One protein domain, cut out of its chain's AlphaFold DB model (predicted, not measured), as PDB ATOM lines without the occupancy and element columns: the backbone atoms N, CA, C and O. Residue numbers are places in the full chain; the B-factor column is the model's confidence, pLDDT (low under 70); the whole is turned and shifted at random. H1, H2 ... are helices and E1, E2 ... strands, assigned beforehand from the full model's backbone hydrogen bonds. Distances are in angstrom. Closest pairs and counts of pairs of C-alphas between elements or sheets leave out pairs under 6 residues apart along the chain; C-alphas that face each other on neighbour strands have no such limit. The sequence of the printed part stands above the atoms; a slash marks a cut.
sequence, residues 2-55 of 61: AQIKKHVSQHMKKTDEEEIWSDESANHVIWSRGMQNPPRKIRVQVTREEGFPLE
ATOM      1  N   ALA A   2      49.507 -35.517 -49.199       75.12
ATOM      2  CA  ALA A   2      49.452 -34.046 -49.093       75.12
ATOM      3  C   ALA A   2      48.086 -33.424 -49.466       75.12
ATOM      4  O   ALA A   2      47.633 -32.472 -48.836       75.12
ATOM      5  N   GLN A   3      47.398 -34.003 -50.452       80.94
ATOM      6  CA  GLN A   3      46.119 -33.492 -50.948       80.94
ATOM      7  C   GLN A   3      44.972 -33.633 -49.939       80.94
ATOM      8  O   GLN A   3      44.125 -32.750 -49.860       80.94
ATOM      9  N   ILE A   4      44.982 -34.694 -49.124       78.94
ATOM     10  CA  ILE A   4      43.973 -34.916 -48.077       78.94
ATOM     11  C   ILE A   4      44.184 -33.909 -46.952       78.94
ATOM     12  O   ILE A   4      43.242 -33.227 -46.569       78.94
ATOM     13  N   LYS A   5      45.432 -33.731 -46.497       78.94
ATOM     14  CA  LYS A   5      45.767 -32.723 -45.479       78.94
ATOM     15  C   LYS A   5      45.357 -31.314 -45.924       78.94
ATOM     16  O   LYS A   5      44.758 -30.581 -45.145       78.94
ATOM     17  N   LYS A   6      45.607 -30.961 -47.191       82.62
ATOM     18  CA  LYS A   6      45.184 -29.676 -47.769       82.62
ATOM     19  C   LYS A   6      43.660 -29.531 -47.808       82.62
ATOM     20  O   LYS A   6      43.147 -28.486 -47.427       82.62
ATOM     21  N   HIS A   7      42.948 -30.569 -48.246       83.62
ATOM     22  CA  HIS A   7      41.488 -30.552 -48.318       83.62
ATOM     23  C   HIS A   7      40.856 -30.411 -46.926       83.62
ATOM     24  O   HIS A   7      40.020 -29.536 -46.720       83.62
ATOM     25  N   VAL A   8      41.320 -31.198 -45.951       78.75
ATOM     26  CA  VAL A   8      40.857 -31.121 -44.558       78.75
ATOM     27  C   VAL A   8      41.160 -29.746 -43.959       78.75
ATOM     28  O   VAL A   8      40.271 -29.140 -43.374       78.75
ATOM     29  N   SER A   9      42.362 -29.202 -44.176       80.75
ATOM     30  CA  SER A   9      42.732 -27.867 -43.685       80.75
ATOM     31  C   SER A   9      41.836 -26.755 -44.246       80.75
ATOM     32  O   SER A   9      41.387 -25.899 -43.485       80.75
ATOM     33  N   GLN A  10      41.521 -26.792 -45.546       82.69
ATOM     34  CA  GLN A  10      40.644 -25.804 -46.184       82.69
ATOM     35  C   GLN A  10      39.191 -25.903 -45.704       82.69
ATOM     36  O   GLN A  10      38.566 -24.878 -45.437       82.69
ATOM     37  N   HIS A  11      38.650 -27.118 -45.584       82.44
ATOM     38  CA  HIS A  11      37.246 -27.327 -45.216       82.44
ATOM     39  C   HIS A  11      36.980 -27.148 -43.719       82.44
ATOM     40  O   HIS A  11      35.962 -26.565 -43.357       82.44
ATOM     41  N   MET A  12      37.895 -27.598 -42.857       74.00
ATOM     42  CA  MET A  12      37.761 -27.455 -41.403       74.00
ATOM     43  C   MET A  12      38.309 -26.127 -40.871       74.00
ATOM     44  O   MET A  12      38.248 -25.894 -39.669       74.00
ATOM     45  N   LYS A  13      38.815 -25.245 -41.753       72.69
ATOM     46  CA  LYS A  13      39.444 -23.961 -41.394       72.69
ATOM     47  C   LYS A  13      40.457 -24.124 -40.259       72.69
ATOM     48  O   LYS A  13      40.423 -23.389 -39.277       72.69
ATOM     49  N   LYS A  14      41.333 -25.116 -40.414       69.00
ATOM     50  CA  LYS A  14      42.410 -25.388 -39.464       69.00
ATOM     51  C   LYS A  14      43.249 -24.118 -39.257       69.00
ATOM     52  O   LYS A  14      43.682 -23.500 -40.232       69.00
ATOM     53  N   THR A  15      43.520 -23.803 -38.001       65.38
ATOM     54  CA  THR A  15      44.501 -22.804 -37.564       65.38
ATOM     55  C   THR A  15      45.911 -23.406 -37.648       65.38
ATOM     56  O   THR A  15      46.061 -24.624 -37.550       65.38
ATOM     57  N   ASP A  16      46.961 -22.603 -37.853       62.66
ATOM     58  CA  ASP A  16      48.339 -23.117 -38.048       62.66
ATOM     59  C   ASP A  16      48.814 -24.018 -36.881       62.66
ATOM     60  O   ASP A  16      49.579 -24.959 -37.084       62.66
ATOM     61  N   GLU A  17      48.240 -23.802 -35.695       59.88
ATOM     62  CA  GLU A  17      48.503 -24.511 -34.437       59.88
ATOM     63  C   GLU A  17      47.832 -25.899 -34.311       59.88
ATOM     64  O   GLU A  17      48.254 -26.705 -33.486       59.88
ATOM     65  N   GLU A  18      46.799 -26.230 -35.099       66.06
ATOM     66  CA  GLU A  18      46.062 -27.500 -34.936       66.06
ATOM     67  C   GLU A  18      46.714 -28.626 -35.754       66.06
ATOM     68  O   GLU A  18      46.581 -28.652 -36.970       66.06
ATOM     69  N   GLU A  19      47.397 -29.609 -35.168       71.44
ATOM     70  CA  GLU A  19      47.970 -30.717 -35.956       71.44
ATOM     71  C   GLU A  19      46.898 -31.604 -36.627       71.44
ATOM     72  O   GLU A  19      45.790 -31.764 -36.125       71.44
ATOM     73  N   ILE A  20      47.207 -32.161 -37.811       76.50
ATOM     74  CA  ILE A  20      46.320 -33.123 -38.499       76.50
ATOM     75  C   ILE A  20      46.877 -34.515 -38.250       76.50
ATOM     76  O   ILE A  20      47.907 -34.878 -38.832       76.50
ATOM     77  N   TRP A  21      46.164 -35.295 -37.447       80.62
ATOM     78  CA  TRP A  21      46.473 -36.694 -37.223       80.62
ATOM     79  C   TRP A  21      45.693 -37.558 -38.218       80.62
ATOM     80  O   TRP A  21      44.500 -37.369 -38.449       80.62
ATOM     81  N   SER A  22      46.391 -38.453 -38.909       79.12
ATOM     82  CA  SER A  22      45.788 -39.348 -39.899       79.12
ATOM     83  C   SER A  22      45.897 -40.769 -39.389       79.12
ATOM     84  O   SER A  22      47.005 -41.218 -39.105       79.12
ATOM     85  N   ASP A  23      44.762 -41.454 -39.314       82.50
ATOM     86  CA  ASP A  23      44.718 -42.848 -38.902       82.50
ATOM     87  C   ASP A  23      45.447 -43.752 -39.912       82.50
ATOM     88  O   ASP A  23      45.478 -43.486 -41.125       82.50
ATOM     89  N   GLU A  24      46.027 -44.842 -39.411       82.94
ATOM     90  CA  GLU A  24      46.766 -45.800 -40.229       82.94
ATOM     91  C   GLU A  24      45.875 -46.430 -41.312       82.94
ATOM     92  O   GLU A  24      46.313 -46.611 -42.450       82.94
ATOM     93  N   SER A  25      44.594 -46.661 -41.016       82.44
ATOM     94  CA  SER A  25      43.622 -47.252 -41.943       82.44
ATOM     95  C   SER A  25      43.445 -46.394 -43.197       82.44
ATOM     96  O   SER A  25      43.424 -46.900 -44.323       82.44
ATOM     97  N   ALA A  26      43.399 -45.066 -43.032       81.06
ATOM     98  CA  ALA A  26      43.331 -44.142 -44.159       81.06
ATOM     99  C   ALA A  26      44.610 -44.211 -45.009       81.06
ATOM    100  O   ALA A  26      44.540 -44.183 -46.239       81.06
ATOM    101  N   ASN A  27      45.775 -44.342 -44.369       84.06
ATOM    102  CA  ASN A  27      47.049 -44.502 -45.061       84.06
ATOM    103  C   ASN A  27      47.081 -45.800 -45.884       84.06
ATOM    104  O   ASN A  27      47.367 -45.754 -47.081       84.06
ATOM    105  N   HIS A  28      46.712 -46.933 -45.285       85.31
ATOM    106  CA  HIS A  28      46.655 -48.225 -45.974       85.31
ATOM    107  C   HIS A  28      45.748 -48.188 -47.199       85.31
ATOM    108  O   HIS A  28      46.151 -48.659 -48.257       85.31
ATOM    109  N   VAL A  29      44.571 -47.560 -47.123       84.44
ATOM    110  CA  VAL A  29      43.674 -47.440 -48.288       84.44
ATOM    111  C   VAL A  29      44.274 -46.588 -49.402       84.44
ATOM    112  O   VAL A  29      44.154 -46.936 -50.579       84.44
ATOM    113  N   ILE A  30      44.954 -45.491 -49.057       83.50
ATOM    114  CA  ILE A  30      45.630 -44.641 -50.047       83.50
ATOM    115  C   ILE A  30      46.713 -45.435 -50.784       83.50
ATOM    116  O   ILE A  30      46.847 -45.295 -52.001       83.50
ATOM    117  N   TRP A  31      47.463 -46.268 -50.062       86.19
ATOM    118  CA  TRP A  31      48.581 -47.036 -50.611       86.19
ATOM    119  C   TRP A  31      48.219 -48.457 -51.055       86.19
ATOM    120  O   TRP A  31      49.055 -49.125 -51.657       86.19
ATOM    121  N   SER A  32      46.978 -48.906 -50.852       85.06
ATOM    122  CA  SER A  32      46.509 -50.266 -51.166       85.06
ATOM    123  C   SER A  32      46.690 -50.634 -52.645       85.06
ATOM    124  O   SER A  32      46.953 -51.784 -52.985       85.06
ATOM    125  N   ARG A  33      46.616 -49.642 -53.542       84.12
ATOM    126  CA  ARG A  33      46.807 -49.798 -54.996       84.12
ATOM    127  C   ARG A  33      48.226 -49.443 -55.472       84.12
ATOM    128  O   ARG A  33      48.469 -49.335 -56.675       84.12
ATOM    129  N   GLY A  34      49.159 -49.248 -54.538       82.88
ATOM    130  CA  GLY A  34      50.524 -48.798 -54.794       82.88
ATOM    131  C   GLY A  34      50.647 -47.286 -55.023       82.88
ATOM    132  O   GLY A  34      49.669 -46.576 -55.250       82.88
ATOM    133  N   MET A  35      51.886 -46.780 -54.993       80.94
ATOM    134  CA  MET A  35      52.183 -45.341 -55.094       80.94
ATOM    135  C   MET A  35      51.765 -44.704 -56.426       80.94
ATOM    136  O   MET A  35      51.449 -43.518 -56.464       80.94
ATOM    137  N   GLN A  36      51.763 -45.476 -57.513       84.25
ATOM    138  CA  GLN A  36      51.420 -44.972 -58.845       84.25
ATOM    139  C   GLN A  36      49.912 -44.839 -59.079       84.25
ATOM    140  O   GLN A  36      49.512 -44.039 -59.919       84.25
ATOM    141  N   ASN A  37      49.076 -45.588 -58.351       83.69
ATOM    142  CA  ASN A  37      47.629 -45.624 -58.579       83.69
ATOM    143  C   ASN A  37      46.821 -45.342 -57.304       83.69
ATOM    144  O   ASN A  37      45.975 -46.158 -56.929       83.69
ATOM    145  N   PRO A  38      47.021 -44.189 -56.639       83.94
ATOM    146  CA  PRO A  38      46.195 -43.832 -55.496       83.94
ATOM    147  C   PRO A  38      44.705 -43.761 -55.897       83.94
ATOM    148  O   PRO A  38      44.377 -43.374 -57.027       83.94
ATOM    149  N   PRO A  39      43.771 -44.116 -54.998       85.62
ATOM    150  CA  PRO A  39      42.338 -44.020 -55.261       85.62
ATOM    151  C   PRO A  39      41.916 -42.592 -55.642       85.62
ATOM    152  O   PRO A  39      42.318 -41.623 -55.003       85.62
ATOM    153  N   ARG A  40      41.054 -42.450 -56.662       84.12
ATOM    154  CA  ARG A  40      40.577 -41.131 -57.131       84.12
ATOM    155  C   ARG A  40      39.682 -40.404 -56.123       84.12
ATOM    156  O   ARG A  40      39.612 -39.180 -56.150       84.12
ATOM    157  N   LYS A  41      38.955 -41.152 -55.293       83.81
ATOM    158  CA  LYS A  41      38.066 -40.641 -54.246       83.81
ATOM    159  C   LYS A  41      38.187 -41.554 -53.034       83.81
ATOM    160  O   LYS A  41      38.206 -42.770 -53.200       83.81
ATOM    161  N   ILE A  42      38.245 -40.958 -51.850       83.38
ATOM    162  CA  ILE A  42      38.148 -41.652 -50.567       83.38
ATOM    163  C   ILE A  42      37.128 -40.909 -49.710       83.38
ATOM    164  O   ILE A  42      37.039 -39.681 -49.785       83.38
ATOM    165  N   ARG A  43      36.346 -41.646 -48.926       84.31
ATOM    166  CA  ARG A  43      35.469 -41.065 -47.912       84.31
ATOM    167  C   ARG A  43      36.220 -41.124 -46.592       84.31
ATOM    168  O   ARG A  43      36.720 -42.175 -46.203       84.31
ATOM    169  N   VAL A  44      36.361 -39.971 -45.952       83.50
ATOM    170  CA  VAL A  44      37.038 -39.847 -44.662       83.50
ATOM    171  C   VAL A  44      36.082 -39.212 -43.672       83.50
ATOM    172  O   VAL A  44      35.338 -38.295 -44.025       83.50
ATOM    173  N   GLN A  45      36.103 -39.714 -42.448       83.88
ATOM    174  CA  GLN A  45      35.459 -39.083 -41.314       83.88
ATOM    175  C   GLN A  45      36.494 -38.208 -40.621       83.88
ATOM    176  O   GLN A  45      37.588 -38.669 -40.308       83.88
ATOM    177  N   VAL A  46      36.161 -36.938 -40.423       81.94
ATOM    178  CA  VAL A  46      37.027 -36.004 -39.707       81.94
ATOM    179  C   VAL A  46      36.332 -35.622 -38.416       81.94
ATOM    180  O   VAL A  46      35.215 -35.105 -38.458       81.94
ATOM    181  N   THR A  47      37.000 -35.865 -37.297       80.50
ATOM    182  CA  THR A  47      36.510 -35.500 -35.970       80.50
ATOM    183  C   THR A  47      37.321 -34.314 -35.463       80.50
ATOM    184  O   THR A  47      38.551 -34.311 -35.538       80.50
ATOM    185  N   ARG A  48      36.621 -33.285 -34.979       75.94
ATOM    186  CA  ARG A  48      37.221 -32.139 -34.294       75.94
ATOM    187  C   ARG A  48      36.781 -32.175 -32.839       75.94
ATOM    188  O   ARG A  48      35.593 -32.017 -32.570       75.94
ATOM    189  N   GLU A  49      37.734 -32.354 -31.936       72.62
ATOM    190  CA  GLU A  49      37.527 -32.196 -30.497       72.62
ATOM    191  C   GLU A  49      38.212 -30.919 -30.009       72.62
ATOM    192  O   GLU A  49      39.254 -30.511 -30.525       72.62
ATOM    193  N   GLU A  50      37.594 -30.242 -29.044       61.12
ATOM    194  CA  GLU A  50      38.086 -28.969 -28.520       61.12
ATOM    195  C   GLU A  50      39.372 -29.215 -27.709       61.12
ATOM    196  O   GLU A  50      39.346 -29.869 -26.669       61.12
ATOM    197  N   GLY A  51      40.513 -28.740 -28.221       61.97
ATOM    198  CA  GLY A  51      41.835 -28.928 -27.605       61.97
ATOM    199  C   GLY A  51      42.654 -30.115 -28.130       61.97
ATOM    200  O   GLY A  51      43.775 -30.308 -27.662       61.97
ATOM    201  N   PHE A  52      42.147 -30.872 -29.109       63.47
ATOM    202  CA  PHE A  52      42.865 -31.996 -29.722       63.47
ATOM    203  C   PHE A  52      43.117 -31.787 -31.227       63.47
ATOM    204  O   PHE A  52      42.364 -31.071 -31.895       63.47
ATOM    205  N   PRO A  53      44.181 -32.400 -31.780       69.00
ATOM    206  CA  PRO A  53      44.457 -32.376 -33.213       69.00
ATOM    207  C   PRO A  53      43.299 -32.969 -34.026       69.00
ATOM    208  O   PRO A  53      42.599 -33.874 -33.572       69.00
ATOM    209  N   LEU A  54      43.110 -32.479 -35.255       73.56
ATOM    210  CA  LEU A  54      42.070 -32.984 -36.153       73.56
ATOM    211  C   LEU A  54      42.373 -34.435 -36.522       73.56
ATOM    212  O   LEU A  54      43.368 -34.706 -37.201       73.56
ATOM    213  N   GLU A  55      41.484 -35.342 -36.134       76.00
ATOM    214  CA  GLU A  55      41.602 -36.763 -36.429       76.00
ATOM    215  C   GLU A  55      40.896 -37.092 -37.747       76.00
ATOM    216  O   GLU A  55      39.715 -36.794 -37.936       76.00
TER     217      GLU A  55
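What this domain is: This is residues 2 to 55 of the 61 residues of an uncharacterized protein of Euryarchaeota archaeon (UniProt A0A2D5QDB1). The printed part is a long, narrow loop of chain with one helix over it: E1 and then H2 make one long side, E2 makes the other, and H1 lies across the strand end, over both E1 and E2. The long link, residues 32 to 43, turns round one end, where residues 32 to 37 stick out, and the last printed residues, 54 and 55, fold back beside E1. There are 54 residues with two named helices and two named strands, in the order H1, E1, H2, E2, and the two strands pair with no named strand. The class is mixed, helices and strands, though under half of the residues, 26, are in named elements. The whole is only just compact, close to loose, with a radius of gyration of the C-alphas of 12.1 A, and it spans 35 by 18 by 16 A.

How they stand to each other: Begin with H1, residues 2 to 12, and look from it to E1, residues 20 to 22: their closest C-alphas, those of Lys 5 and Ile 20, are 7.0 A apart. Look next from H1 to E2, residues 44 to 47, where the closest C-alphas, those of Val 8 and Val 46, are 7.9 A apart. E1 and E2 are apart, but residues 20 to 21 of E1 form a short parallel pairing with residues 54 to 55. Past E1 you reach H2, residues 24 to 31; E1 and H2 meet only through their link, a tight one of 1 residue. H1 and H2 are apart. The closest C-alphas of H2 and E2 are those of Ala 26 and Val 44, 7.6 A apart. In H1 and H2 every O i to N i+4 pair is within hydrogen-bond range.

Where its parts are: Find C-alpha 2 at (49.452, -34.046, -49.093); from there H1 runs 15.5 A to C-alpha 12. A short link of 7 residues leads to E1, which starts at C-alpha 20. H2 starts at C-alpha 24, at (46.766, -45.800, -40.229), and runs 10.6 A to C-alpha 31. Beyond the long link of 12 residues, E2 runs 9.7 A from C-alpha 44 to C-alpha 47, at (36.510, -35.500, -35.970).

The domain as a whole: The two C-alphas farthest apart are those of Gln 36 and Glu 50, at 36.8 A, and the outline is elongated. Residues 32 to 37 stand free. The printed part has no cut. The mean pLDDT of the printed part is 78.2; look for values under 70 at residues 14 to 18 and 50 to 53.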